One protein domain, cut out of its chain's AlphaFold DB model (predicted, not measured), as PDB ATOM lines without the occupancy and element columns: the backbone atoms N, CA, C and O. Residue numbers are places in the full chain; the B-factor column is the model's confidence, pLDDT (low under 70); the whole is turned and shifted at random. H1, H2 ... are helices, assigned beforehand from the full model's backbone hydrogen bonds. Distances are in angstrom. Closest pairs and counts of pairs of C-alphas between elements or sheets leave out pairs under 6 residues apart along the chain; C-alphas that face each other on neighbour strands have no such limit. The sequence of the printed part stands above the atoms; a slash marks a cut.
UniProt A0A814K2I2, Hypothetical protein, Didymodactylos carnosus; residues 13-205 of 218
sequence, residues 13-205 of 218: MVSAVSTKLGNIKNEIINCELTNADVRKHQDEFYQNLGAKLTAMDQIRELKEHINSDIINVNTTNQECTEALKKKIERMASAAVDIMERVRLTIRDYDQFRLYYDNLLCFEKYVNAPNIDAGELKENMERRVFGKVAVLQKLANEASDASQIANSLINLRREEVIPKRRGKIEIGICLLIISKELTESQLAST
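AT A GLANCE: This is residues 13 to 205 of the 218 residues of the protein "Hypothetical protein" of Didymodactylos carnosus (UniProt A0A814K2I2). The model is a long rod of staggered helices: H1, H3 and the first part of H4 fill one end, H5 lies in the middle beside the second part of H4 and the first part of H6, and H6 reaches on toward the other end, where H7 folds back. H8 crosses H6 and also packs on H5. The 193 printed residues hold eight named helices, H1 to H8 in order, and no named strand; the class is all helix. H1, H3, H4, H5 and H6 form an up and down bundle, each running against the one before it. The whole is loose, with a radius of gyration of the C-alphas of 21.9 A and spans of 77 by 30 by 26 A.

HOW THE PARTS SIT: H1, residues 13 to 30, touches residues 49 to 59 of H3, residues 42 to 63, opposite ways at a steep tilt of 37 degrees, only just beyond shallow; the closest C-alphas, of Ile 24 and Lys 52, are 6.4 A apart. H2, residues 36 to 40, is close to H3 but not clearly touching, with the C-alphas of Val 38 and Phe 45 closest at 6.2 A. H3 and H4, residues 73 to 100, form a hairpin at a shallow tilt of 28 degrees, closest at C-alphas 60 and 73, 5.8 A. H4 and H5, residues 106 to 125, form another hairpin, closest at C-alphas 95 and 112, 5.2 A. H6, residues 133 to 156, touches residues 88 to 99 of H4 with its residues 133 to 144, the same way at a shallow tilt of 7 degrees; C-alphas 96 and 140 are closest, at 6.1 A. H7, residues 161 to 170, touches residues 154 to 155 of H6, closest at C-alphas 154 and 164, 6.3 A. H8, residues 185 to 204, touches residues 141 to 151 of H6, opposite ways at a steep tilt of 49 degrees, closest at C-alphas 148 and 190, 6.2 A. H1 and H6 are apart. In H1 to H8 every O i to N i+4 pair is within hydrogen-bond range.

IN THESE COORDINATES: H1 begins at C-alpha 13, (294.821, 284.770, 257.584), and is 25.9 A long. H3 measures 31.7 A, H4 40.1 A, H5 28.2 A and H6 34.3 A. H8 measures 28.8 A and ends at C-alpha 204, (280.514, 248.026, 242.681).

THE WHOLE: The C-alphas of Asn 67 and Asp 160 are the two farthest apart, 77.4 A. The printed part has no cut. The link from H7 to H8, residues 171 to 184, is long. The mean pLDDT of the printed part is 73.7; residues 66 to 70, 102 to 104, 106 and 145 to 205 are under 70.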
ATOM      1  N   MET A  13     294.828 286.040 258.311       83.81
ATOM      2  CA  MET A  13     294.821 284.770 257.584       83.81
ATOM      3  C   MET A  13     294.903 283.579 258.548       83.81
ATOM      4  O   MET A  13     294.061 282.684 258.478       83.81
ATOM      5  N   VAL A  14     295.864 283.583 259.480       83.25
ATOM      6  CA  VAL A  14     296.034 282.520 260.491       83.25
ATOM      7  C   VAL A  14     294.775 282.368 261.349       83.25
ATOM      8  O   VAL A  14     294.304 281.251 261.571       83.25
ATOM      9  N   SER A  15     294.187 283.486 261.783       84.62
ATOM     10  CA  SER A  15     292.931 283.489 262.540       84.62
ATOM     11  C   SER A  15     291.781 282.882 261.733       84.62
ATOM     12  O   SER A  15     291.088 281.996 262.231       84.62
ATOM     13  N   ALA A  16     291.625 283.268 260.463       85.44
ATOM     14  CA  ALA A  16     290.581 282.728 259.598       85.44
ATOM     15  C   ALA A  16     290.720 281.215 259.357       85.44
ATOM     16  O   ALA A  16     289.712 280.503 259.368       85.44
ATOM     17  N   VAL A  17     291.947 280.712 259.174       85.31
ATOM     18  CA  VAL A  17     292.216 279.270 259.042       85.31
ATOM     19  C   VAL A  17     291.851 278.535 260.331       85.31
ATOM     20  O   VAL A  17     291.158 277.520 260.274       85.31
ATOM     21  N   SER A  18     292.244 279.068 261.492       85.38
ATOM     22  CA  SER A  18     291.906 278.483 262.796       85.38
ATOM     23  C   SER A  18     290.389 278.413 263.021       85.38
ATOM     24  O   SER A  18     289.857 277.356 263.367       85.38
ATOM     25  N   THR A  19     289.654 279.491 262.721       88.62
ATOM     26  CA  THR A  19     288.183 279.501 262.789       88.62
ATOM     27  C   THR A  19     287.563 278.481 261.837       88.62
ATOM     28  O   THR A  19     286.662 277.740 262.230       88.62
ATOM     29  N   LYS A  20     288.044 278.398 260.590       88.31
ATOM     30  CA  LYS A  20     287.518 277.439 259.613       88.31
ATOM     31  C   LYS A  20     287.757 275.995 260.053       88.31
ATOM     32  O   LYS A  20     286.842 275.183 259.942       88.31
ATOM     33  N   LEU A  21     288.939 275.694 260.591       88.81
ATOM     34  CA  LEU A  21     289.270 274.384 261.149       88.81
ATOM     35  C   LEU A  21     288.355 274.031 262.332       88.81
ATOM     36  O   LEU A  21     287.838 272.918 262.392       88.81
ATOM     37  N   GLY A  22     288.102 274.986 263.232       88.81
ATOM     38  CA  GLY A  22     287.166 274.811 264.348       88.81
ATOM     39  C   GLY A  22     285.733 274.524 263.891       88.81
ATOM     40  O   GLY A  22     285.075 273.640 264.439       88.81
ATOM     41  N   ASN A  23     285.263 275.205 262.844       91.12
ATOM     42  CA  ASN A  23     283.941 274.948 262.267       91.12
ATOM     43  C   ASN A  23     283.859 273.549 261.649       91.12
ATOM     44  O   ASN A  23     282.932 272.806 261.960       91.12
ATOM     45  N   ILE A  24     284.861 273.155 260.853       91.19
ATOM     46  CA  ILE A  24     284.926 271.809 260.262       91.19
ATOM     47  C   ILE A  24     284.911 270.738 261.360       91.19
ATOM     48  O   ILE A  24     284.134 269.788 261.281       91.19
ATOM     49  N   LYS A  25     285.715 270.918 262.415       92.19
ATOM     50  CA  LYS A  25     285.744 270.020 263.574       92.19
ATOM     51  C   LYS A  25     284.354 269.836 264.177       92.19
ATOM     52  O   LYS A  25     283.909 268.707 264.378       92.19
ATOM     53  N   ASN A  26     283.672 270.939 264.475       92.06
ATOM     54  CA  ASN A  26     282.356 270.899 265.103       92.06
ATOM     55  C   ASN A  26     281.314 270.230 264.202       92.06
ATOM     56  O   ASN A  26     280.492 269.462 264.696       92.06
ATOM     57  N   GLU A  27     281.361 270.481 262.895       90.62
ATOM     58  CA  GLU A  27     280.474 269.840 261.923       90.62
ATOM     59  C   GLU A  27     280.710 268.322 261.858       90.62
ATOM     60  O   GLU A  27     279.745 267.560 261.863       90.62
ATOM     61  N   ILE A  28     281.967 267.863 261.875       90.44
ATOM     62  CA  ILE A  28     282.299 266.429 261.857       90.44
ATOM     63  C   ILE A  28     281.898 265.742 263.168       90.44
ATOM     64  O   ILE A  28     281.252 264.695 263.148       90.44
ATOM     65  N   ILE A  29     282.248 266.316 264.321       90.50
ATOM     66  CA  ILE A  29     281.949 265.707 265.628       90.50
ATOM     67  C   ILE A  29     280.434 265.565 265.831       90.50
ATOM     68  O   ILE A  29     279.955 264.521 266.292       90.50
ATOM     69  N   ASN A  30     279.676 266.590 265.445       90.00
ATOM     70  CA  ASN A  30     278.237 266.653 265.688       90.00
ATOM     71  C   ASN A  30     277.390 266.066 264.554       90.00
ATOM     72  O   ASN A  30     276.168 266.058 264.673       90.00
ATOM     73  N   CYS A  31     277.991 265.545 263.480       88.75
ATOM     74  CA  CYS A  31     277.210 264.969 262.392       88.75
ATOM     75  C   CYS A  31     276.389 263.752 262.858       88.75
ATOM     76  O   CYS A  31     276.860 262.901 263.624       88.75
ATOM     77  N   GLU A  32     275.148 263.658 262.386       87.56
ATOM     78  CA  GLU A  32     274.257 262.530 262.644       87.56
ATOM     79  C   GLU A  32     274.129 261.684 261.381       87.56
ATOM     80  O   GLU A  32     273.489 262.089 260.418       87.56
ATOM     81  N   LEU A  33     274.719 260.489 261.390       85.19
ATOM     82  CA  LEU A  33     274.771 259.616 260.209       85.19
ATOM     83  C   LEU A  33     273.436 258.903 259.916       85.19
ATOM     84  O   LEU A  33     273.272 258.282 258.876       85.19
ATOM     85  N   THR A  34     272.477 258.949 260.844       82.00
ATOM     86  CA  THR A  34     271.243 258.146 260.781       82.00
ATOM     87  C   THR A  34     269.970 258.987 260.770       82.00
ATOM     88  O   THR A  34     268.885 258.445 260.981       82.00
ATOM     89  N   ASN A  35     270.070 260.307 260.585       83.12
ATOM     90  CA  ASN A  35     268.890 261.169 260.557       83.12
ATOM     91  C   ASN A  35     268.162 261.117 259.197       83.12
ATOM     92  O   ASN A  35     268.655 260.571 258.206       83.12
ATOM     93  N   ALA A  36     266.941 261.657 259.165       73.44
ATOM     94  CA  ALA A  36     266.062 261.566 258.001       73.44
ATOM     95  C   ALA A  36     266.582 262.333 256.773       73.44
ATOM     96  O   ALA A  36     266.297 261.924 255.648       73.44
ATOM     97  N   ASP A  37     267.336 263.412 256.981       73.44
ATOM     98  CA  ASP A  37     267.877 264.232 255.895       73.44
ATOM     99  C   ASP A  37     269.082 263.555 255.243       73.44
ATOM    100  O   ASP A  37     269.139 263.469 254.015       73.44
ATOM    101  N   VAL A  38     269.973 262.956 256.042       78.44
ATOM    102  CA  VAL A  38     271.053 262.095 255.536       78.44
ATOM    103  C   VAL A  38     270.470 260.947 254.720       78.44
ATOM    104  O   VAL A  38     270.950 260.679 253.627       78.44
ATOM    105  N   ARG A  39     269.371 260.328 255.165       76.31
ATOM    106  CA  ARG A  39     268.715 259.247 254.409       76.31
ATOM    107  C   ARG A  39     268.203 259.683 253.027       76.31
ATOM    108  O   ARG A  39     268.121 258.853 252.130       76.31
ATOM    109  N   LYS A  40     267.824 260.952 252.846       79.50
ATOM    110  CA  LYS A  40     267.328 261.478 251.559       79.50
ATOM    111  C   LYS A  40     268.448 261.966 250.640       79.50
ATOM    112  O   LYS A  40     268.301 261.887 249.426       79.50
ATOM    113  N   HIS A  41     269.541 262.458 251.219       84.88
ATOM    114  CA  HIS A  41     270.655 263.094 250.508       84.88
ATOM    115  C   HIS A  41     271.991 262.425 250.854       84.88
ATOM    116  O   HIS A  41     272.989 263.097 251.106       84.88
ATOM    117  N   GLN A  42     271.996 261.091 250.895       83.12
ATOM    118  CA  GLN A  42     273.094 260.284 251.434       83.12
ATOM    119  C   GLN A  42     274.414 260.570 250.706       83.12
ATOM    120  O   GLN A  42     275.387 260.983 251.332       83.12
ATOM    121  N   ASP A  43     274.419 260.469 249.377       85.56
ATOM    122  CA  ASP A  43     275.602 260.739 248.557       85.56
ATOM    123  C   ASP A  43     276.163 262.150 248.768       85.56
ATOM    124  O   ASP A  43     277.358 262.310 249.000       85.56
ATOM    125  N   GLU A  44     275.309 263.175 248.742       89.00
ATOM    126  CA  GLU A  44     275.723 264.571 248.924       89.00
ATOM    127  C   GLU A  44     276.287 264.812 250.331       89.00
ATOM    128  O   GLU A  44     277.326 265.457 250.496       89.00
ATOM    129  N   PHE A  45     275.639 264.249 251.353       91.00
ATOM    130  CA  PHE A  45     276.106 264.332 252.731       91.00
ATOM    131  C   PHE A  45     277.507 263.724 252.883       91.00
ATOM    132  O   PHE A  45     278.402 264.373 253.432       91.00
ATOM    133  N   TYR A  46     277.721 262.513 252.362       90.75
ATOM    134  CA  TYR A  46     279.002 261.815 252.478       90.75
ATOM    135  C   TYR A  46     280.099 262.422 251.596       90.75
ATOM    136  O   TYR A  46     281.241 262.510 252.044       90.75
ATOM    137  N   GLN A  47     279.771 262.940 250.408       91.06
ATOM    138  CA  GLN A  47     280.698 263.746 249.601       91.06
ATOM    139  C   GLN A  47     281.150 264.997 250.357       91.06
ATOM    140  O   GLN A  47     282.338 265.316 250.399       91.06
ATOM    141  N   ASN A  48     280.214 265.695 251.002       91.62
ATOM    142  CA  ASN A  48     280.516 266.890 251.778       91.62
ATOM    143  C   ASN A  48     281.328 266.564 253.045       91.62
ATOM    144  O   ASN A  48     282.173 267.354 253.468       91.62
ATOM    145  N   LEU A  49     281.095 265.402 253.657       91.50
ATOM    146  CA  LEU A  49     281.905 264.902 254.766       91.50
ATOM    147  C   LEU A  49     283.336 264.572 254.311       91.50
ATOM    148  O   LEU A  49     284.291 265.010 254.952       91.50
ATOM    149  N   GLY A  50     283.486 263.878 253.180       89.81
ATOM    150  CA  GLY A  50     284.784 263.588 252.567       89.81
ATOM    151  C   GLY A  50     285.559 264.863 252.233       89.81
ATOM    152  O   GLY A  50     286.703 265.018 252.656       89.81
ATOM    153  N   ALA A  51     284.906 265.837 251.594       90.88
ATOM    154  CA  ALA A  51     285.510 267.128 251.260       90.88
ATOM    155  C   ALA A  51     286.012 267.895 252.495       90.88
ATOM    156  O   ALA A  51     287.053 268.550 252.438       90.88
ATOM    157  N   LYS A  52     285.308 267.804 253.632       91.75
ATOM    158  CA  LYS A  52     285.753 268.407 254.899       91.75
ATOM    159  C   LYS A  52     287.020 267.760 255.441       91.75
ATOM    160  O   LYS A  52     287.912 268.486 255.871       91.75
ATOM    161  N   LEU A  53     287.112 266.431 255.408       88.62
ATOM    162  CA  LEU A  53     288.329 265.724 255.819       88.62
ATOM    163  C   LEU A  53     289.501 266.063 254.893       88.62
ATOM    164  O   LEU A  53     290.572 266.415 255.379       88.62
ATOM    165  N   THR A  54     289.275 266.095 253.575       88.75
ATOM    166  CA  THR A  54     290.292 266.540 252.611       88.75
ATOM    167  C   THR A  54     290.749 267.971 252.887       88.75
ATOM    168  O   THR A  54     291.944 268.249 252.867       88.75
ATOM    169  N   ALA A  55     289.828 268.885 253.208       87.94
ATOM    170  CA  ALA A  55     290.188 270.252 253.576       87.94
ATOM    171  C   ALA A  55     291.047 270.303 254.853       87.94
ATOM    172  O   ALA A  55     291.950 271.132 254.950       87.94
ATOM    173  N   MET A  56     290.814 269.419 255.829       85.25
ATOM    174  CA  MET A  56     291.671 269.320 257.017       85.25
ATOM    175  C   MET A  56     293.073 268.815 256.682       85.25
ATOM    176  O   MET A  56     294.044 269.341 257.228       85.25
ATOM    177  N   ASP A  57     293.191 267.837 255.788       83.81
ATOM    178  CA  ASP A  57     294.488 267.347 255.321       83.81
ATOM    179  C   ASP A  57     295.249 268.430 254.541       83.81
ATOM    180  O   ASP A  57     296.432 268.643 254.794       83.81
ATOM    181  N   GLN A  58     294.564 269.212 253.702       85.12
ATOM    182  CA  GLN A  58     295.154 270.374 253.028       85.12
ATOM    183  C   GLN A  58     295.628 271.440 254.028       85.12
ATOM    184  O   GLN A  58     296.716 271.994 253.884       85.12
ATOM    185  N   ILE A  59     294.853 271.720 255.082       83.12
ATOM    186  CA  ILE A  59     295.280 272.638 256.154       83.12
ATOM    187  C   ILE A  59     296.503 272.076 256.898       83.12
ATOM    188  O   ILE A  59     297.363 272.849 257.324       83.12
ATOM    189  N   ARG A  60     296.609 270.749 257.052       82.25
ATOM    190  CA  ARG A  60     297.780 270.094 257.658       82.25
ATOM    191  C   ARG A  60     299.026 270.296 256.802       82.25
ATOM    192  O   ARG A  60     300.052 270.664 257.358       82.25
ATOM    193  N   GLU A  61     298.926 270.111 255.490       81.69
ATOM    194  CA  GLU A  61     300.027 270.371 254.551       81.69
ATOM    195  C   GLU A  61     300.443 271.847 254.582       81.69
ATOM    196  O   GLU A  61     301.619 272.173 254.718       81.69
ATOM    197  N   LEU A  62     299.472 272.765 254.582       77.69
ATOM    198  CA  LEU A  62     299.748 274.200 254.681       77.69
ATOM    199  C   LEU A  62     300.369 274.601 256.024       77.69
ATOM    200  O   LEU A  62     301.088 275.600 256.079       77.69
ATOM    201  N   LYS A  63     300.133 273.844 257.105       72.06
ATOM    202  CA  LYS A  63     300.736 274.119 258.418       72.06
ATOM    203  C   LYS A  63     302.263 274.070 258.365       72.06
ATOM    204  O   LYS A  63     302.890 274.855 259.067       72.06
ATOM    205  N   GLU A  64     302.869 273.238 257.522       70.12
ATOM    206  CA  GLU A  64     304.334 273.214 257.361       70.12
ATOM    207  C   GLU A  64     304.897 274.567 256.891       70.12
ATOM    208  O   GLU A  64     306.055 274.894 257.147       70.12
ATOM    209  N   HIS A  65     304.057 275.394 256.265       73.06
ATOM    210  CA  HIS A  65     304.396 276.733 255.790       73.06
ATOM    211  C   HIS A  65     303.859 277.858 256.689       73.06
ATOM    212  O   HIS A  65     304.262 279.013 256.542       73.06
ATOM    213  N   ILE A  66     302.967 277.540 257.630       68.38
ATOM    214  CA  ILE A  66     302.394 278.486 258.590       68.38
ATOM    215  C   ILE A  66     303.073 278.247 259.937       68.38
ATOM    216  O   ILE A  66     302.699 277.351 260.693       68.38
ATOM    217  N   ASN A  67     304.059 279.084 260.263       66.19
ATOM    218  CA  ASN A  67     304.772 279.033 261.539       66.19
ATOM    219  C   ASN A  67     303.876 279.572 262.673       66.19
ATOM    220  O   ASN A  67     304.016 280.714 263.116       66.19
ATOM    221  N   SER A  68     302.859 278.796 263.055       66.50
ATOM    222  CA  SER A  68     301.889 279.152 264.085       66.50
ATOM    223  C   SER A  68     301.501 277.947 264.934       66.50
ATOM    224  O   SER A  68     300.808 277.030 264.483       66.50
ATOM    225  N   ASP A  69     301.861 278.015 266.214       68.75
ATOM    226  CA  ASP A  69     301.461 277.038 267.234       68.75
ATOM    227  C   ASP A  69     299.961 277.101 267.564       68.75
ATOM    228  O   ASP A  69     299.416 276.207 268.207       68.75
ATOM    229  N   ILE A  70     299.270 278.143 267.089       67.62
ATOM    230  CA  ILE A  70     297.843 278.379 267.340       67.62
ATOM    231  C   ILE A  70     296.979 277.346 266.596       67.62
ATOM    232  O   ILE A  70     295.876 277.024 267.039       67.62
ATOM    233  N   ILE A  71     297.462 276.797 265.473       72.44
ATOM    234  CA  ILE A  71     296.692 275.854 264.655       72.44
ATOM    235  C   ILE A  71     297.061 274.411 265.029       72.44
ATOM    236  O   ILE A  71     298.019 273.819 264.518       72.44
ATOM    237  N   ASN A  72     296.265 273.799 265.907       80.44
ATOM    238  CA  ASN A  72     296.463 272.408 266.317       80.44
ATOM    239  C   ASN A  72     295.779 271.399 265.366       80.44
ATOM    240  O   ASN A  72     294.849 270.680 265.741       80.44
ATOM    241  N   VAL A  73     296.225 271.373 264.104       81.81
ATOM    242  CA  VAL A  73     295.615 270.556 263.034       81.81
ATOM    243  C   VAL A  73     295.685 269.059 263.325       81.81
ATOM    244  O   VAL A  73     294.693 268.365 263.142       81.81
ATOM    245  N   ASN A  74     296.824 268.564 263.817       83.12
ATOM    246  CA  ASN A  74     297.028 267.130 264.042       83.12
ATOM    247  C   ASN A  74     296.083 266.584 265.114       83.12
ATOM    248  O   ASN A  74     295.385 265.605 264.861       83.12
ATOM    249  N   THR A  75     296.000 267.249 266.271       85.31
ATOM    250  CA  THR A  75     295.044 266.867 267.319       85.31
ATOM    251  C   THR A  75     293.609 266.981 266.814       85.31
ATOM    252  O   THR A  75     292.816 266.071 267.022       85.31
ATOM    253  N   THR A  76     293.280 268.046 266.078       86.81
ATOM    254  CA  THR A  76     291.925 268.227 265.535       86.81
ATOM    255  C   THR A  76     291.547 267.117 264.549       86.81
ATOM    256  O   THR A  76     290.434 266.597 264.612       86.81
ATOM    257  N   ASN A  77     292.464 266.716 263.664       85.25
ATOM    258  CA  ASN A  77     292.260 265.620 262.713       85.25
ATOM    259  C   ASN A  77     292.080 264.278 263.433       85.25
ATOM    260  O   ASN A  77     291.135 263.544 263.144       85.25
ATOM    261  N   GLN A  78     292.910 263.998 264.441       87.38
ATOM    262  CA  GLN A  78     292.762 262.801 265.271       87.38
ATOM    263  C   GLN A  78     291.403 262.754 265.976       87.38
ATOM    264  O   GLN A  78     290.722 261.736 265.908       87.38
ATOM    265  N   GLU A  79     290.969 263.852 266.597       90.06
ATOM    266  CA  GLU A  79     289.665 263.925 267.266       90.06
ATOM    267  C   GLU A  79     288.497 263.704 266.295       90.06
ATOM    268  O   GLU A  79     287.562 262.969 266.615       90.06
ATOM    269  N   CYS A  80     288.555 264.302 265.101       90.06
ATOM    270  CA  CYS A  80     287.533 264.129 264.066       90.06
ATOM    271  C   CYS A  80     287.485 262.688 263.550       90.06
ATOM    272  O   CYS A  80     286.408 262.092 263.478       90.06
ATOM    273  N   THR A  81     288.650 262.116 263.242       88.50
ATOM    274  CA  THR A  81     288.776 260.734 262.762       88.50
ATOM    275  C   THR A  81     288.277 259.748 263.814       88.50
ATOM    276  O   THR A  81     287.483 258.869 263.499       88.50
ATOM    277  N   GLU A  82     288.659 259.921 265.078       90.19
ATOM    278  CA  GLU A  82     288.231 259.050 266.175       90.19
ATOM    279  C   GLU A  82     286.723 259.169 266.455       90.19
ATOM    280  O   GLU A  82     286.048 258.174 266.736       90.19
ATOM    281  N   ALA A  83     286.159 260.377 266.350       91.19
ATOM    282  CA  ALA A  83     284.720 260.587 266.481       91.19
ATOM    283  C   ALA A  83     283.937 259.891 265.356       91.19
ATOM    284  O   ALA A  83     282.934 259.228 265.633       91.19
ATOM    285  N   LEU A  84     284.398 260.006 264.107       91.38
ATOM    286  CA  LEU A  84     283.801 259.316 262.961       91.38
ATOM    287  C   LEU A  84     283.935 257.801 263.083       91.38
ATOM    288  O   LEU A  84     282.940 257.096 262.921       91.38
ATOM    289  N   LYS A  85     285.122 257.312 263.454       91.44
ATOM    290  CA  LYS A  85     285.397 255.891 263.680       91.44
ATOM    291  C   LYS A  85     284.395 255.287 264.652       91.44
ATOM    292  O   LYS A  85     283.690 254.346 264.304       91.44
ATOM    293  N   LYS A  86     284.225 255.906 265.824       92.00
ATOM    294  CA  LYS A  86     283.252 255.454 266.831       92.00
ATOM    295  C   LYS A  86     281.823 255.418 266.302       92.00
ATOM    296  O   LYS A  86     281.065 254.535 266.691       92.00
ATOM    297  N   LYS A  87     281.414 256.379 265.467       92.25
ATOM    298  CA  LYS A  87     280.061 256.394 264.885       92.25
ATOM    299  C   LYS A  87     279.883 255.240 263.895       92.25
ATOM    300  O   LYS A  87     278.899 254.514 264.003       92.25
ATOM    301  N   ILE A  88     280.850 255.038 263.003       91.69
ATOM    302  CA  ILE A  88     280.833 253.977 261.988       91.69
ATOM    303  C   ILE A  88     280.884 252.583 262.622       91.69
ATOM    304  O   ILE A  88     280.045 251.741 262.312       91.69
ATOM    305  N   GLU A  89     281.776 252.358 263.585       90.94
ATOM    306  CA  GLU A  89     281.869 251.082 264.307       90.94
ATOM    307  C   GLU A  89     280.592 250.771 265.094       90.94
ATOM    308  O   GLU A  89     280.124 249.634 265.097       90.94
ATOM    309  N   ARG A  90     279.976 251.778 265.729       91.81
ATOM    310  CA  ARG A  90     278.684 251.601 266.413       91.81
ATOM    311  C   ARG A  90     277.575 251.209 265.445       91.81
ATOM    312  O   ARG A  90     276.751 250.374 265.800       91.81
ATOM    313  N   MET A  91     277.543 251.796 264.250       91.06
ATOM    314  CA  MET A  91     276.555 251.447 263.226       91.06
ATOM    315  C   MET A  91     276.764 250.028 262.707       91.06
ATOM    316  O   MET A  91     275.804 249.264 262.657       91.06
ATOM    317  N   ALA A  92     278.007 249.658 262.394       88.81
ATOM    318  CA  ALA A  92     278.346 248.306 261.965       88.81
ATOM    319  C   ALA A  92     277.979 247.271 263.040       88.81
ATOM    320  O   ALA A  92     277.297 246.290 262.751       88.81
ATOM    321  N   SER A  93     278.341 247.533 264.300       90.25
ATOM    322  CA  SER A  93     277.984 246.679 265.437       90.25
ATOM    323  C   SER A  93     276.466 246.554 265.601       90.25
ATOM    324  O   SER A  93     275.936 245.448 265.642       90.25
ATOM    325  N   ALA A  94     275.729 247.669 265.563       89.06
ATOM    326  CA  ALA A  94     274.270 247.650 265.657       89.06
ATOM    327  C   ALA A  94     273.607 246.901 264.487       89.06
ATOM    328  O   ALA A  94     272.554 246.285 264.663       89.06
ATOM    329  N   ALA A  95     274.200 246.940 263.293       86.81
ATOM    330  CA  ALA A  95     273.723 246.181 262.146       86.81
ATOM    331  C   ALA A  95     273.966 244.676 262.316       86.81
ATOM    332  O   ALA A  95     273.077 243.875 262.022       86.81
ATOM    333  N   VAL A  96     275.127 244.284 262.850       84.12
ATOM    334  CA  VAL A  96     275.407 242.890 263.227       84.12
ATOM    335  C   VAL A  96     274.440 242.425 264.314       84.12
ATOM    336  O   VAL A  96     273.835 241.369 264.153       84.12
ATOM    337  N   ASP A  97     274.198 243.231 265.348       86.06
ATOM    338  CA  ASP A  97     273.237 242.919 266.411       86.06
ATOM    339  C   ASP A  97     271.834 242.681 265.853       86.06
ATOM    340  O   ASP A  97     271.148 241.753 266.278       86.06
ATOM    341  N   ILE A  98     271.391 243.502 264.888       82.00
ATOM    342  CA  ILE A  98     270.132 243.283 264.167       82.00
ATOM    343  C   ILE A  98     270.158 241.915 263.490       82.00
ATOM    344  O   ILE A  98     269.237 241.122 263.684       82.00
ATOM    345  N   MET A  99     271.222 241.617 262.746       74.44
ATOM    346  CA  MET A  99     271.363 240.351 262.039       74.44
ATOM    347  C   MET A  99     271.414 239.151 262.973       74.44
ATOM    348  O   MET A  99     270.955 238.082 262.582       74.44
ATOM    349  N   GLU A 100     271.923 239.290 264.194       74.88
ATOM    350  CA  GLU A 100     271.970 238.229 265.201       74.88
ATOM    351  C   GLU A 100     270.621 237.990 265.893       74.88
ATOM    352  O   GLU A 100     270.426 236.932 266.500       74.88
ATOM    353  N   ARG A 101     269.639 238.888 265.724       71.62
ATOM    354  CA  ARG A 101     268.301 238.708 266.301       71.62
ATOM    355  C   ARG A 101     267.649 237.415 265.832       71.62
ATOM    356  O   ARG A 101     267.712 236.994 264.677       71.62
ATOM    357  N   VAL A 102     266.925 236.821 266.775       59.00
ATOM    358  CA  VAL A 102     266.127 235.601 266.584       59.00
ATOM    359  C   VAL A 102     264.966 235.832 265.627       59.00
ATOM    360  O   VAL A 102     264.523 234.908 264.955       59.00
ATOM    361  N   ARG A 103     264.434 237.056 265.612       60.84
ATOM    362  CA  ARG A 103     263.359 237.493 264.730       60.84
ATOM    363  C   ARG A 103     263.763 238.807 264.102       60.84
ATOM    364  O   ARG A 103     264.172 239.714 264.820       60.84
ATOM    365  N   LEU A 104     263.603 238.873 262.789       64.12
ATOM    366  CA  LEU A 104     263.755 240.083 262.008       64.12
ATOM    367  C   LEU A 104     262.367 240.560 261.616       64.12
ATOM    368  O   LEU A 104     261.591 239.816 261.018       64.12
ATOM    369  N   THR A 105     262.063 241.790 261.985       71.50
ATOM    370  CA  THR A 105     260.892 242.523 261.522       71.50
ATOM    371  C   THR A 105     261.251 243.356 260.292       71.50
ATOM    372  O   THR A 105     262.426 243.569 259.993       71.50
ATOM    373  N   ILE A 106     260.245 243.891 259.600       68.38
ATOM    374  CA  ILE A 106     260.467 244.870 258.521       68.38
ATOM    375  C   ILE A 106     261.229 246.096 259.050       68.38
ATOM    376  O   ILE A 106     262.127 246.601 258.391       68.38
ATOM    377  N   ARG A 107     260.952 246.518 260.290       75.31
ATOM    378  CA  ARG A 107     261.678 247.618 260.934       75.31
ATOM    379  C   ARG A 107     263.155 247.290 261.164       75.31
ATOM    380  O   ARG A 107     263.999 248.168 261.035       75.31
ATOM    381  N   ASP A 108     263.464 246.043 261.516       76.31
ATOM    382  CA  ASP A 108     264.851 245.586 261.650       76.31
ATOM    383  C   ASP A 108     265.563 245.615 260.296       76.31
ATOM    384  O   ASP A 108     266.700 246.068 260.214       76.31
ATOM    385  N   TYR A 109     264.870 245.197 259.234       72.38
ATOM    386  CA  TYR A 109     265.363 245.295 257.864       72.38
ATOM    387  C   TYR A 109     265.640 246.749 257.450       72.38
ATOM    388  O   TYR A 109     266.749 247.047 257.015       72.38
ATOM    389  N   ASP A 110     264.691 247.666 257.653       77.88
ATOM    390  CA  ASP A 110     264.867 249.086 257.314       77.88
ATOM    391  C   ASP A 110     266.060 249.705 258.053       77.88
ATOM    392  O   ASP A 110     266.813 250.500 257.486       77.88
ATOM    393  N   GLN A 111     266.248 249.326 259.320       84.62
ATOM    394  CA  GLN A 111     267.359 249.798 260.141       84.62
ATOM    395  C   GLN A 111     268.696 249.194 259.695       84.62
ATOM    396  O   GLN A 111     269.692 249.911 259.618       84.62
ATOM    397  N   PHE A 112     268.727 247.895 259.378       83.44
ATOM    398  CA  PHE A 112     269.906 247.234 258.819       83.44
ATOM    399  C   PHE A 112     270.321 247.893 257.505       83.44
ATOM    400  O   PHE A 112     271.480 248.266 257.347       83.44
ATOM    401  N   ARG A 113     269.361 248.082 256.593       81.81
ATOM    402  CA  ARG A 113     269.577 248.725 255.298       81.81
ATOM    403  C   ARG A 113     270.129 250.131 255.469       81.81
ATOM    404  O   ARG A 113     271.136 250.454 254.860       81.81
ATOM    405  N   LEU A 114     269.544 250.929 256.365       86.62
ATOM    406  CA  LEU A 114     270.073 252.254 256.685       86.62
ATOM    407  C   LEU A 114     271.548 252.185 257.100       86.62
ATOM    408  O   LEU A 114     272.350 252.987 256.633       86.62
ATOM    409  N   TYR A 115     271.926 251.260 257.981       89.44
ATOM    410  CA  TYR A 115     273.318 251.136 258.420       89.44
ATOM    411  C   TYR A 115     274.247 250.658 257.306       89.44
ATOM    412  O   TYR A 115     275.336 251.206 257.164       89.44
ATOM    413  N   TYR A 116     273.809 249.696 256.498       85.00
ATOM    414  CA  TYR A 116     274.576 249.187 255.365       85.00
ATOM    415  C   TYR A 116     274.786 250.255 254.279       85.00
ATOM    416  O   TYR A 116     275.922 250.488 253.872       85.00
ATOM    417  N   ASP A 117     273.738 250.988 253.891       84.44
ATOM    418  CA  ASP A 117     273.811 252.075 252.901       84.44
ATOM    419  C   ASP A 117     274.770 253.187 253.358       84.44
ATOM    420  O   ASP A 117     275.546 253.731 252.572       84.44
ATOM    421  N   ASN A 118     274.772 253.496 254.657       88.12
ATOM    422  CA  ASN A 118     275.711 254.451 255.237       88.12
ATOM    423  C   ASN A 118     277.166 253.960 255.197       88.12
ATOM    424  O   ASN A 118     278.064 254.769 254.973       88.12
ATOM    425  N   LEU A 119     277.418 252.660 255.394       87.50
ATOM    426  CA  LEU A 119     278.764 252.091 255.253       87.50
ATOM    427  C   LEU A 119     279.241 252.129 253.801       87.50
ATOM    428  O   LEU A 119     280.379 252.523 253.564       87.50
ATOM    429  N   LEU A 120     278.365 251.809 252.842       86.00
ATOM    430  CA  LEU A 120     278.664 251.933 251.412       86.00
ATOM    431  C   LEU A 120     279.018 253.372 251.029       86.00
ATOM    432  O   LEU A 120     280.015 253.613 250.350       86.00
ATOM    433  N   CYS A 121     278.218 254.344 251.474       87.62
ATOM    434  CA  CYS A 121     278.489 255.752 251.193       87.62
ATOM    435  C   CYS A 121     279.781 256.226 251.867       87.62
ATOM    436  O   CYS A 121     280.541 256.986 251.266       87.62
ATOM    437  N   PHE A 122     280.055 255.767 253.091       89.50
ATOM    438  CA  PHE A 122     281.299 256.080 253.783       89.50
ATOM    439  C   PHE A 122     282.509 255.522 253.024       89.50
ATOM    440  O   PHE A 122     283.419 256.280 252.717       89.50
ATOM    441  N   GLU A 123     282.493 254.243 252.652       88.00
ATOM    442  CA  GLU A 123     283.551 253.603 251.856       88.00
ATOM    443  C   GLU A 123     283.776 254.323 250.517       88.00
ATOM    444  O   GLU A 123     284.915 254.545 250.108       88.00
ATOM    445  N   LYS A 124     282.694 254.735 249.847       87.38
ATOM    446  CA  LYS A 124     282.753 255.383 248.531       87.38
ATOM    447  C   LYS A 124     283.300 256.810 248.575       87.38
ATOM    448  O   LYS A 124     284.017 257.213 247.662       87.38
ATOM    449  N   TYR A 125     282.905 257.600 249.572       89.94
ATOM    450  CA  TYR A 125     283.119 259.052 249.561       89.94
ATOM    451  C   TYR A 125     284.065 259.558 250.647       89.94
ATOM    452  O   TYR A 125     284.571 260.676 250.540       89.94
ATOM    453  N   VAL A 126     284.307 258.772 251.694       86.75
ATOM    454  CA  VAL A 126     285.091 259.196 252.854       86.75
ATOM    455  C   VAL A 126     286.412 258.442 252.880       86.75
ATOM    456  O   VAL A 126     286.504 257.308 253.338       86.75
ATOM    457  N   ASN A 127     287.471 259.111 252.427       81.38
ATOM    458  CA  ASN A 127     288.825 258.581 252.541       81.38
ATOM    459  C   ASN A 127     289.359 258.790 253.967       81.38
ATOM    460  O   ASN A 127     289.935 259.833 254.277       81.38
ATOM    461  N   ALA A 128     289.142 257.808 254.841       80.75
ATOM    462  CA  ALA A 128     289.638 257.809 256.213       80.75
ATOM    463  C   ALA A 128     290.479 256.543 256.470       80.75
ATOM    464  O   ALA A 128     289.927 255.527 256.883       80.75
ATOM    465  N   PRO A 129     291.814 256.579 256.284       72.38
ATOM    466  CA  PRO A 129     292.661 255.376 256.278       72.38
ATOM    467  C   PRO A 129     292.699 254.603 257.606       72.38
ATOM    468  O   PRO A 129     293.102 253.448 257.636       72.38
ATOM    469  N   ASN A 130     292.268 255.220 258.709       77.50
ATOM    470  CA  ASN A 130     292.174 254.573 260.022       77.50
ATOM    471  C   ASN A 130     290.795 253.937 260.295       77.50
ATOM    472  O   ASN A 130     290.534 253.501 261.421       77.50
ATOM    473  N   ILE A 131     289.900 253.944 259.303       82.88
ATOM    474  CA  ILE A 131     288.542 253.405 259.371       82.88
ATOM    475  C   ILE A 131     288.354 252.468 258.178       82.88
ATOM    476  O   ILE A 131     288.106 252.917 257.062       82.88
ATOM    477  N   ASP A 132     288.439 251.163 258.427       84.94
ATOM    478  CA  ASP A 132     288.193 250.157 257.396       84.94
ATOM    479  C   ASP A 132     286.688 249.873 257.272       84.94
ATOM    480  O   ASP A 132     286.142 248.902 257.802       84.94
ATOM    481  N   ALA A 133     285.980 250.785 256.605       83.50
ATOM    482  CA  ALA A 133     284.561 250.599 256.313       83.50
ATOM    483  C   ALA A 133     284.311 249.383 255.401       83.50
ATOM    484  O   ALA A 133     283.239 248.780 255.492       83.50
ATOM    485  N   GLY A 134     285.300 248.999 254.585       82.06
ATOM    486  CA  GLY A 134     285.258 247.811 253.736       82.06
ATOM    487  C   GLY A 134     285.206 246.530 254.566       82.06
ATOM    488  O   GLY A 134     284.278 245.740 254.401       82.06
ATOM    489  N   GLU A 135     286.113 246.362 255.529       86.44
ATOM    490  CA  GLU A 135     286.119 245.212 256.447       86.44
ATOM    491  C   GLU A 135     284.814 245.127 257.256       86.44
ATOM    492  O   GLU A 135     284.221 244.051 257.395       86.44
ATOM    493  N   LEU A 136     284.319 246.264 257.760       86.88
ATOM    494  CA  LEU A 136     283.051 246.319 258.497       86.88
ATOM    495  C   LEU A 136     281.866 245.877 257.624       86.88
ATOM    496  O   LEU A 136     281.030 245.085 258.074       86.88
ATOM    497  N   LYS A 137     281.817 246.340 256.371       85.31
ATOM    498  CA  LYS A 137     280.819 245.938 255.372       85.31
ATOM    499  C   LYS A 137     280.919 244.446 255.051       85.31
ATOM    500  O   LYS A 137     279.915 243.739 255.120       85.31
ATOM    501  N   GLU A 138     282.112 243.940 254.755       84.62
ATOM    502  CA  GLU A 138     282.337 242.525 254.436       84.62
ATOM    503  C   GLU A 138     281.935 241.599 255.587       84.62
ATOM    504  O   GLU A 138     281.365 240.526 255.367       84.62
ATOM    505  N   ASN A 139     282.198 242.003 256.831       83.44
ATOM    506  CA  ASN A 139     281.756 241.253 258.000       83.44
ATOM    507  C   ASN A 139     280.221 241.167 258.052       83.44
ATOM    508  O   ASN A 139     279.670 240.083 258.261       83.44
ATOM    509  N   MET A 140     279.519 242.276 257.793       81.38
ATOM    510  CA  MET A 140     278.053 242.281 257.713       81.38
ATOM    511  C   MET A 140     277.535 241.368 256.596       81.38
ATOM    512  O   MET A 140     276.654 240.539 256.840       81.38
ATOM    513  N   GLU A 141     278.113 241.463 255.400       79.19
ATOM    514  CA  GLU A 141     277.759 240.631 254.245       79.19
ATOM    515  C   GLU A 141     277.935 239.142 254.550       79.19
ATOM    516  O   GLU A 141     277.009 238.346 254.374       79.19
ATOM    517  N   ARG A 142     279.090 238.759 255.104       80.19
ATOM    518  CA  ARG A 142     279.398 237.370 255.474       80.19
ATOM    519  C   ARG A 142     278.367 236.796 256.442       80.19
ATOM    520  O   ARG A 142     277.968 235.637 256.304       80.19
ATOM    521  N   ARG A 143     277.906 237.592 257.411       75.19
ATOM    522  CA  ARG A 143     276.871 237.173 258.372       75.19
ATOM    523  C   ARG A 143     275.510 236.986 257.707       75.19
ATOM    524  O   ARG A 143     274.833 235.999 258.003       75.19
ATOM    525  N   VAL A 144     275.117 237.880 256.799       71.69
ATOM    526  CA  VAL A 144     273.860 237.762 256.040       71.69
ATOM    527  C   VAL A 144     273.882 236.521 255.152       71.69
ATOM    528  O   VAL A 144     272.996 235.668 255.265       71.69
ATOM    529  N   PHE A 145     274.906 236.383 254.308       68.81
ATOM    530  CA  PHE A 145     275.022 235.265 253.374       68.81
ATOM    531  C   PHE A 145     275.127 233.926 254.101       68.81
ATOM    532  O   PHE A 145     274.487 232.960 253.689       68.81
ATOM    533  N   GLY A 146     275.833 233.874 255.237       68.75
ATOM    534  CA  GLY A 146     275.872 232.688 256.092       68.75
ATOM    535  C   GLY A 146     274.478 232.249 256.553       68.75
ATOM    536  O   GLY A 146     274.133 231.071 256.447       68.75
ATOM    537  N   LYS A 147     273.629 233.186 257.001       68.38
ATOM    538  CA  LYS A 147     272.248 232.868 257.408       68.38
ATOM    539  C   LYS A 147     271.367 232.446 256.232       68.38
ATOM    540  O   LYS A 147     270.573 231.516 256.379       68.38
ATOM    541  N   VAL A 148     271.508 233.081 255.070       65.69
ATOM    542  CA  VAL A 148     270.744 232.712 253.867       65.69
ATOM    543  C   VAL A 148     271.137 231.339 253.344       65.69
ATOM    544  O   VAL A 148     270.248 230.548 253.042       65.69
ATOM    545  N   ALA A 149     272.429 231.012 253.312       65.00
ATOM    546  CA  ALA A 149     272.910 229.698 252.896       65.00
ATOM    547  C   ALA A 149     272.345 228.579 253.787       65.00
ATOM    548  O   ALA A 149     271.895 227.550 253.281       65.00
ATOM    549  N   VAL A 150     272.284 228.799 255.108       65.94
ATOM    550  CA  VAL A 150     271.638 227.865 256.047       65.94
ATOM    551  C   VAL A 150     270.153 227.700 255.715       65.94
ATOM    552  O   VAL A 150     269.667 226.575 255.638       65.94
ATOM    553  N   LEU A 151     269.426 228.792 255.467       63.75
ATOM    554  CA  LEU A 151     268.001 228.729 255.124       63.75
ATOM    555  C   LEU A 151     267.730 228.064 253.769       63.75
ATOM    556  O   LEU A 151     266.778 227.295 253.655       63.75
ATOM    557  N   GLN A 152     268.560 228.320 252.760       59.97
ATOM    558  CA  GLN A 152     268.455 227.689 251.442       59.97
ATOM    559  C   GLN A 152     268.742 226.192 251.515       59.97
ATOM    560  O   GLN A 152     267.984 225.402 250.959       59.97
ATOM    561  N   LYS A 153     269.781 225.784 252.254       63.44
ATOM    562  CA  LYS A 153     270.076 224.368 252.496       63.44
ATOM    563  C   LYS A 153     268.883 223.657 253.143       63.44
ATOM    564  O   LYS A 153     268.454 222.622 252.652       63.44
ATOM    565  N   LEU A 154     268.281 224.261 254.172       59.41
ATOM    566  CA  LEU A 154     267.078 223.727 254.825       59.41
ATOM    567  C   LEU A 154     265.868 223.621 253.895       59.41
ATOM    568  O   LEU A 154     265.084 222.686 254.032       59.41
ATOM    569  N   ALA A 155     265.680 224.594 253.003       56.84
ATOM    570  CA  ALA A 155     264.580 224.589 252.046       56.84
ATOM    571  C   ALA A 155     264.766 223.503 250.978       56.84
ATOM    572  O   ALA A 155     263.804 222.828 250.625       56.84
ATOM    573  N   ASN A 156     265.999 223.307 250.507       62.25
ATOM    574  CA  ASN A 156     266.329 222.346 249.456       62.25
ATOM    575  C   ASN A 156     266.366 220.894 249.958       62.25
ATOM    576  O   ASN A 156     266.030 219.981 249.213       62.25
ATOM    577  N   GLU A 157     266.776 220.667 251.208       61.78
ATOM    578  CA  GLU A 157     266.865 219.324 251.805       61.78
ATOM    579  C   GLU A 157     265.523 218.802 252.331       61.78
ATOM    580  O   GLU A 157     265.410 217.631 252.695       61.78
ATOM    581  N   ALA A 158     264.496 219.647 252.392       55.12
ATOM    582  CA  ALA A 158     263.219 219.245 252.937       55.12
ATOM    583  C   ALA A 158     262.258 218.743 251.860       55.12
ATOM    584  O   ALA A 158     261.834 219.476 250.972       55.12
ATOM    585  N   SER A 159     261.850 217.489 252.011       50.84
ATOM    586  CA  SER A 159     260.867 216.835 251.139       50.84
ATOM    587  C   SER A 159     259.411 217.040 251.587       50.84
ATOM    588  O   SER A 159     258.491 216.775 250.820       50.84
ATOM    589  N   ASP A 160     259.185 217.565 252.800       56.09
ATOM    590  CA  ASP A 160     257.883 218.048 253.282       56.09
ATOM    591  C   ASP A 160     258.064 219.127 254.377       56.09
ATOM    592  O   ASP A 160     259.112 219.225 255.028       56.09
ATOM    593  N   ALA A 161     257.033 219.947 254.598       53.16
ATOM    594  CA  ALA A 161     256.977 220.992 255.623       53.16
ATOM    595  C   ALA A 161     257.350 220.508 257.044       53.16
ATOM    596  O   ALA A 161     257.889 221.286 257.837       53.16
ATOM    597  N   SER A 162     257.123 219.237 257.373       50.62
ATOM    598  CA  SER A 162     257.493 218.616 258.652       50.62
ATOM    599  C   SER A 162     259.007 218.429 258.797       50.62
ATOM    600  O   SER A 162     259.541 218.595 259.896       50.62
ATOM    601  N   GLN A 163     259.731 218.168 257.704       51.03
ATOM    602  CA  GLN A 163     261.199 218.120 257.700       51.03
ATOM    603  C   GLN A 163     261.805 219.516 257.828       51.03
ATOM    604  O   GLN A 163     262.691 219.707 258.660       51.03
ATOM    605  N   ILE A 164     261.254 220.521 257.131       53.44
ATOM    606  CA  ILE A 164     261.604 221.937 257.367       53.44
ATOM    607  C   ILE A 164     261.378 222.270 258.843       53.44
ATOM    608  O   ILE A 164     262.215 222.890 259.505       53.44
ATOM    609  N   ALA A 165     260.244 221.837 259.401       50.50
ATOM    610  CA  ALA A 165     259.911 222.096 260.788       50.50
ATOM    611  C   ALA A 165     260.914 221.457 261.761       50.50
ATOM    612  O   ALA A 165     261.325 222.159 262.690       50.50
ATOM    613  N   ASN A 166     261.322 220.206 261.526       49.69
ATOM    614  CA  ASN A 166     262.271 219.442 262.341       49.69
ATOM    615  C   ASN A 166     263.716 219.937 262.215       49.69
ATOM    616  O   ASN A 166     264.375 220.121 263.236       49.69
ATOM    617  N   SER A 167     264.194 220.258 261.015       50.19
ATOM    618  CA  SER A 167     265.537 220.818 260.822       50.19
ATOM    619  C   SER A 167     265.653 222.222 261.430       50.19
ATOM    620  O   SER A 167     266.627 222.524 262.118       50.19
ATOM    621  N   LEU A 168     264.595 223.040 261.347       52.25
ATOM    622  CA  LEU A 168     264.485 224.296 262.109       52.25
ATOM    623  C   LEU A 168     264.373 224.081 263.634       52.25
ATOM    624  O   LEU A 168     264.655 224.999 264.400       52.25
ATOM    625  N   ILE A 169     263.916 222.913 264.106       51.44
ATOM    626  CA  ILE A 169     263.903 222.545 265.537       51.44
ATOM    627  C   ILE A 169     265.291 222.062 265.998       51.44
ATOM    628  O   ILE A 169     265.663 222.328 267.142       51.44
ATOM    629  N   ASN A 170     266.067 221.408 265.131       47.69
ATOM    630  CA  ASN A 170     267.425 220.940 265.426       47.69
ATOM    631  C   ASN A 170     268.445 222.084 265.416       47.69
ATOM    632  O   ASN A 170     269.174 222.235 266.391       47.69
ATOM    633  N   LEU A 171     268.371 223.004 264.449       50.78
ATOM    634  CA  LEU A 171     269.112 224.277 264.504       50.78
ATOM    635  C   LEU A 171     268.733 225.130 265.725       50.78
ATOM    636  O   LEU A 171     269.508 225.958 266.195       50.78
ATOM    637  N   ARG A 172     267.536 224.892 266.277       44.94
ATOM    638  CA  ARG A 172     267.073 225.472 267.540       44.94
ATOM    639  C   ARG A 172     267.637 224.797 268.794       44.94
ATOM    640  O   ARG A 172     267.574 225.385 269.876       44.94
ATOM    641  N   ARG A 173     268.163 223.577 268.683       39.22
ATOM    642  CA  ARG A 173     268.860 222.859 269.761       39.22
ATOM    643  C   ARG A 173     270.368 223.119 269.757       39.22
ATOM    644  O   ARG A 173     270.945 223.112 270.834       39.22
ATOM    645  N   GLU A 174     270.955 223.418 268.602       43.16
ATOM    646  CA  GLU A 174     272.383 223.742 268.427       43.16
ATOM    647  C   GLU A 174     272.720 225.237 268.639       43.16
ATOM    648  O   GLU A 174     273.790 225.688 268.256       43.16
ATOM    649  N   GLU A 175     271.805 226.030 269.215       46.03
ATOM    650  CA  GLU A 175     271.935 227.491 269.434       46.03
ATOM    651  C   GLU A 175     272.147 228.365 268.182       46.03
ATOM    652  O   GLU A 175     272.270 229.581 268.288       46.03
ATOM    653  N   VAL A 176     272.043 227.796 266.980       45.50
ATOM    654  CA  VAL A 176     272.069 228.558 265.720       45.50
ATOM    655  C   VAL A 176     270.777 229.383 265.527       45.50
ATOM    656  O   VAL A 176     270.794 230.421 264.866       45.50
ATOM    657  N   ILE A 177     269.640 228.966 266.118       37.62
ATOM    658  CA  ILE A 177     268.343 229.681 266.067       37.62
ATOM    659  C   ILE A 177     267.597 229.606 267.426       37.62
ATOM    660  O   ILE A 177     267.037 228.565 267.764       37.62
ATOM    661  N   PRO A 178     267.475 230.678 268.230       34.69
ATOM    662  CA  PRO A 178     266.911 230.544 269.579       34.69
ATOM    663  C   PRO A 178     265.397 230.267 269.666       34.69
ATOM    664  O   PRO A 178     264.583 230.528 268.777       34.69
ATOM    665  N   LYS A 179     264.997 229.705 270.814       35.53
ATOM    666  CA  LYS A 179     263.669 229.143 271.104       35.53
ATOM    667  C   LYS A 179     262.540 230.198 271.139       35.53
ATOM    668  O   LYS A 179     262.342 230.780 272.196       35.53
ATOM    669  N   ARG A 180     261.698 230.316 270.087       39.78
ATOM    670  CA  ARG A 180     260.202 230.476 270.136       39.78
ATOM    671  C   ARG A 180     259.564 230.865 268.780       39.78
ATOM    672  O   ARG A 180     260.055 231.744 268.083       39.78
ATOM    673  N   ARG A 181     258.392 230.267 268.493       38.34
ATOM    674  CA  ARG A 181     257.495 230.385 267.309       38.34
ATOM    675  C   ARG A 181     257.501 231.726 266.549       38.34
ATOM    676  O   ARG A 181     256.905 232.684 267.025       38.34
ATOM    677  N   GLY A 182     258.050 231.733 265.338       40.44
ATOM    678  CA  GLY A 182     257.878 232.782 264.326       40.44
ATOM    679  C   GLY A 182     258.599 232.352 263.053       40.44
ATOM    680  O   GLY A 182     259.767 232.667 262.877       40.44
ATOM    681  N   LYS A 183     257.960 231.502 262.243       43.72
ATOM    682  CA  LYS A 183     258.535 230.931 261.017       43.72
ATOM    683  C   LYS A 183     257.774 231.547 259.842       43.72
ATOM    684  O   LYS A 183     256.576 231.315 259.776       43.72
ATOM    685  N   ILE A 184     258.462 232.356 259.026       43.38
ATOM    686  CA  ILE A 184     258.213 232.759 257.615       43.38
ATOM    687  C   ILE A 184     258.799 234.167 257.355       43.38
ATOM    688  O   ILE A 184     259.557 234.330 256.404       43.38
ATOM    689  N   GLU A 185     258.583 235.147 258.239       41.50
ATOM    690  CA  GLU A 185     259.024 236.548 258.028       41.50
ATOM    691  C   GLU A 185     260.554 236.715 257.954       41.50
ATOM    692  O   GLU A 185     261.065 237.480 257.143       41.50
ATOM    693  N   ILE A 186     261.304 235.921 258.726       52.25
ATOM    694  CA  ILE A 186     262.776 235.975 258.771       52.25
ATOM    695  C   ILE A 186     263.399 235.563 257.431       52.25
ATOM    696  O   ILE A 186     264.375 236.165 256.995       52.25
ATOM    697  N   GLY A 187     262.842 234.535 256.780       52.12
ATOM    698  CA  GLY A 187     263.372 234.029 255.514       52.12
ATOM    699  C   GLY A 187     263.189 235.031 254.383       52.12
ATOM    700  O   GLY A 187     264.116 235.254 253.615       52.12
ATOM    701  N   ILE A 188     262.032 235.695 254.340       52.72
ATOM    702  CA  ILE A 188     261.741 236.737 253.351       52.72
ATOM    703  C   ILE A 188     262.667 237.941 253.560       52.72
ATOM    704  O   ILE A 188     263.316 238.362 252.609       52.72
ATOM    705  N   CYS A 189     262.812 238.441 254.794       51.44
ATOM    706  CA  CYS A 189     263.714 239.562 255.079       51.44
ATOM    707  C   CYS A 189     265.174 239.238 254.726       51.44
ATOM    708  O   CYS A 189     265.838 240.041 254.084       51.44
ATOM    709  N   LEU A 190     265.677 238.051 255.081       59.59
ATOM    710  CA  LEU A 190     267.054 237.655 254.755       59.59
ATOM    711  C   LEU A 190     267.278 237.456 253.251       59.59
ATOM    712  O   LEU A 190     268.348 237.795 252.752       59.59
ATOM    713  N   LEU A 191     266.282 236.942 252.522       58.38
ATOM    714  CA  LEU A 191     266.341 236.829 251.062       58.38
ATOM    715  C   LEU A 191     266.347 238.203 250.383       58.38
ATOM    716  O   LEU A 191     267.112 238.391 249.440       58.38
ATOM    717  N   ILE A 192     265.550 239.158 250.877       58.69
ATOM    718  CA  ILE A 192     265.557 240.545 250.387       58.69
ATOM    719  C   ILE A 192     266.933 241.176 250.619       58.69
ATOM    720  O   ILE A 192     267.530 241.661 249.662       58.69
ATOM    721  N   ILE A 193     267.475 241.090 251.842       58.12
ATOM    722  CA  ILE A 193     268.805 241.639 252.158       58.12
ATOM    723  C   ILE A 193     269.867 241.008 251.254       58.12
ATOM    724  O   ILE A 193     270.628 241.718 250.616       58.12
ATOM    725  N   SER A 194     269.908 239.678 251.152       60.31
ATOM    726  CA  SER A 194     270.900 238.978 250.323       60.31
ATOM    727  C   SER A 194     270.825 239.365 248.846       60.31
ATOM    728  O   SER A 194     271.859 239.553 248.204       60.31
ATOM    729  N   LYS A 195     269.614 239.544 248.305       61.72
ATOM    730  CA  LYS A 195     269.434 240.009 246.928       61.72
ATOM    731  C   LYS A 195     270.004 241.418 246.735       61.72
ATOM    732  O   LYS A 195     270.766 241.623 245.797       61.72
ATOM    733  N   GLU A 196     269.702 242.349 247.636       63.34
ATOM    734  CA  GLU A 196     270.212 243.727 247.566       63.34
ATOM    735  C   GLU A 196     271.736 243.805 247.745       63.34
ATOM    736  O   GLU A 196     272.397 244.542 247.016       63.34
ATOM    737  N   LEU A 197     272.320 243.000 248.643       62.91
ATOM    738  CA  LEU A 197     273.778 242.878 248.774       62.91
ATOM    739  C   LEU A 197     274.418 242.403 247.462       62.91
ATOM    740  O   LEU A 197     275.424 242.952 247.023       62.91
ATOM    741  N   THR A 198     273.810 241.409 246.811       63.94
ATOM    742  CA  THR A 198     274.296 240.871 245.531       63.94
ATOM    743  C   THR A 198     274.206 241.914 244.411       63.94
ATOM    744  O   THR A 198     275.142 242.073 243.629       63.94
ATOM    745  N   GLU A 199     273.102 242.661 244.336       60.75
ATOM    746  CA  GLU A 199     272.920 243.749 243.363       60.75
ATOM    747  C   GLU A 199     273.905 244.906 243.607       60.75
ATOM    748  O   GLU A 199     274.479 245.436 242.655       60.75
ATOM    749  N   SER A 200     274.179 245.241 244.871       58.25
ATOM    750  CA  SER A 200     275.197 246.224 245.267       58.25
ATOM    751  C   SER A 200     276.617 245.785 244.875       58.25
ATOM    752  O   SER A 200     277.373 246.571 244.303       58.25
ATOM    753  N   GLN A 201     276.971 244.512 245.086       54.19
ATOM    754  CA  GLN A 201     278.253 243.937 244.650       54.19
ATOM    755  C   GLN A 201     278.416 243.946 243.118       54.19
ATOM    756  O   GLN A 201     279.508 244.189 242.600       54.19
ATOM    757  N   LEU A 202     277.333 243.722 242.367       40.97
ATOM    758  CA  LEU A 202     277.332 243.829 240.901       40.97
ATOM    759  C   LEU A 202     277.453 245.284 240.420       40.97
ATOM    760  O   LEU A 202     278.044 245.538 239.369       40.97
ATOM    761  N   ALA A 203     276.927 246.243 241.184       46.91
ATOM    762  CA  ALA A 203     277.083 247.669 240.907       46.91
ATOM    763  C   ALA A 203     278.500 248.179 241.235       46.91
ATOM    764  O   ALA A 203     279.018 249.034 240.516       46.91
ATOM    765  N   SER A 204     279.155 247.640 242.269       37.75
ATOM    766  CA  SER A 204     280.514 248.026 242.681       37.75
ATOM    767  C   SER A 204     281.634 247.372 241.858       37.75
ATOM    768  O   SER A 204     282.767 247.847 241.880       37.75
ATOM    769  N   THR A 205     281.326 246.334 241.072       35.31
ATOM    770  CA  THR A 205     282.275 245.649 240.169       35.31
ATOM    771  C   THR A 205     282.261 246.155 238.720       35.31
ATOM    772  O   THR A 205     282.960 245.597 237.873       35.31
TER     773      THR A 205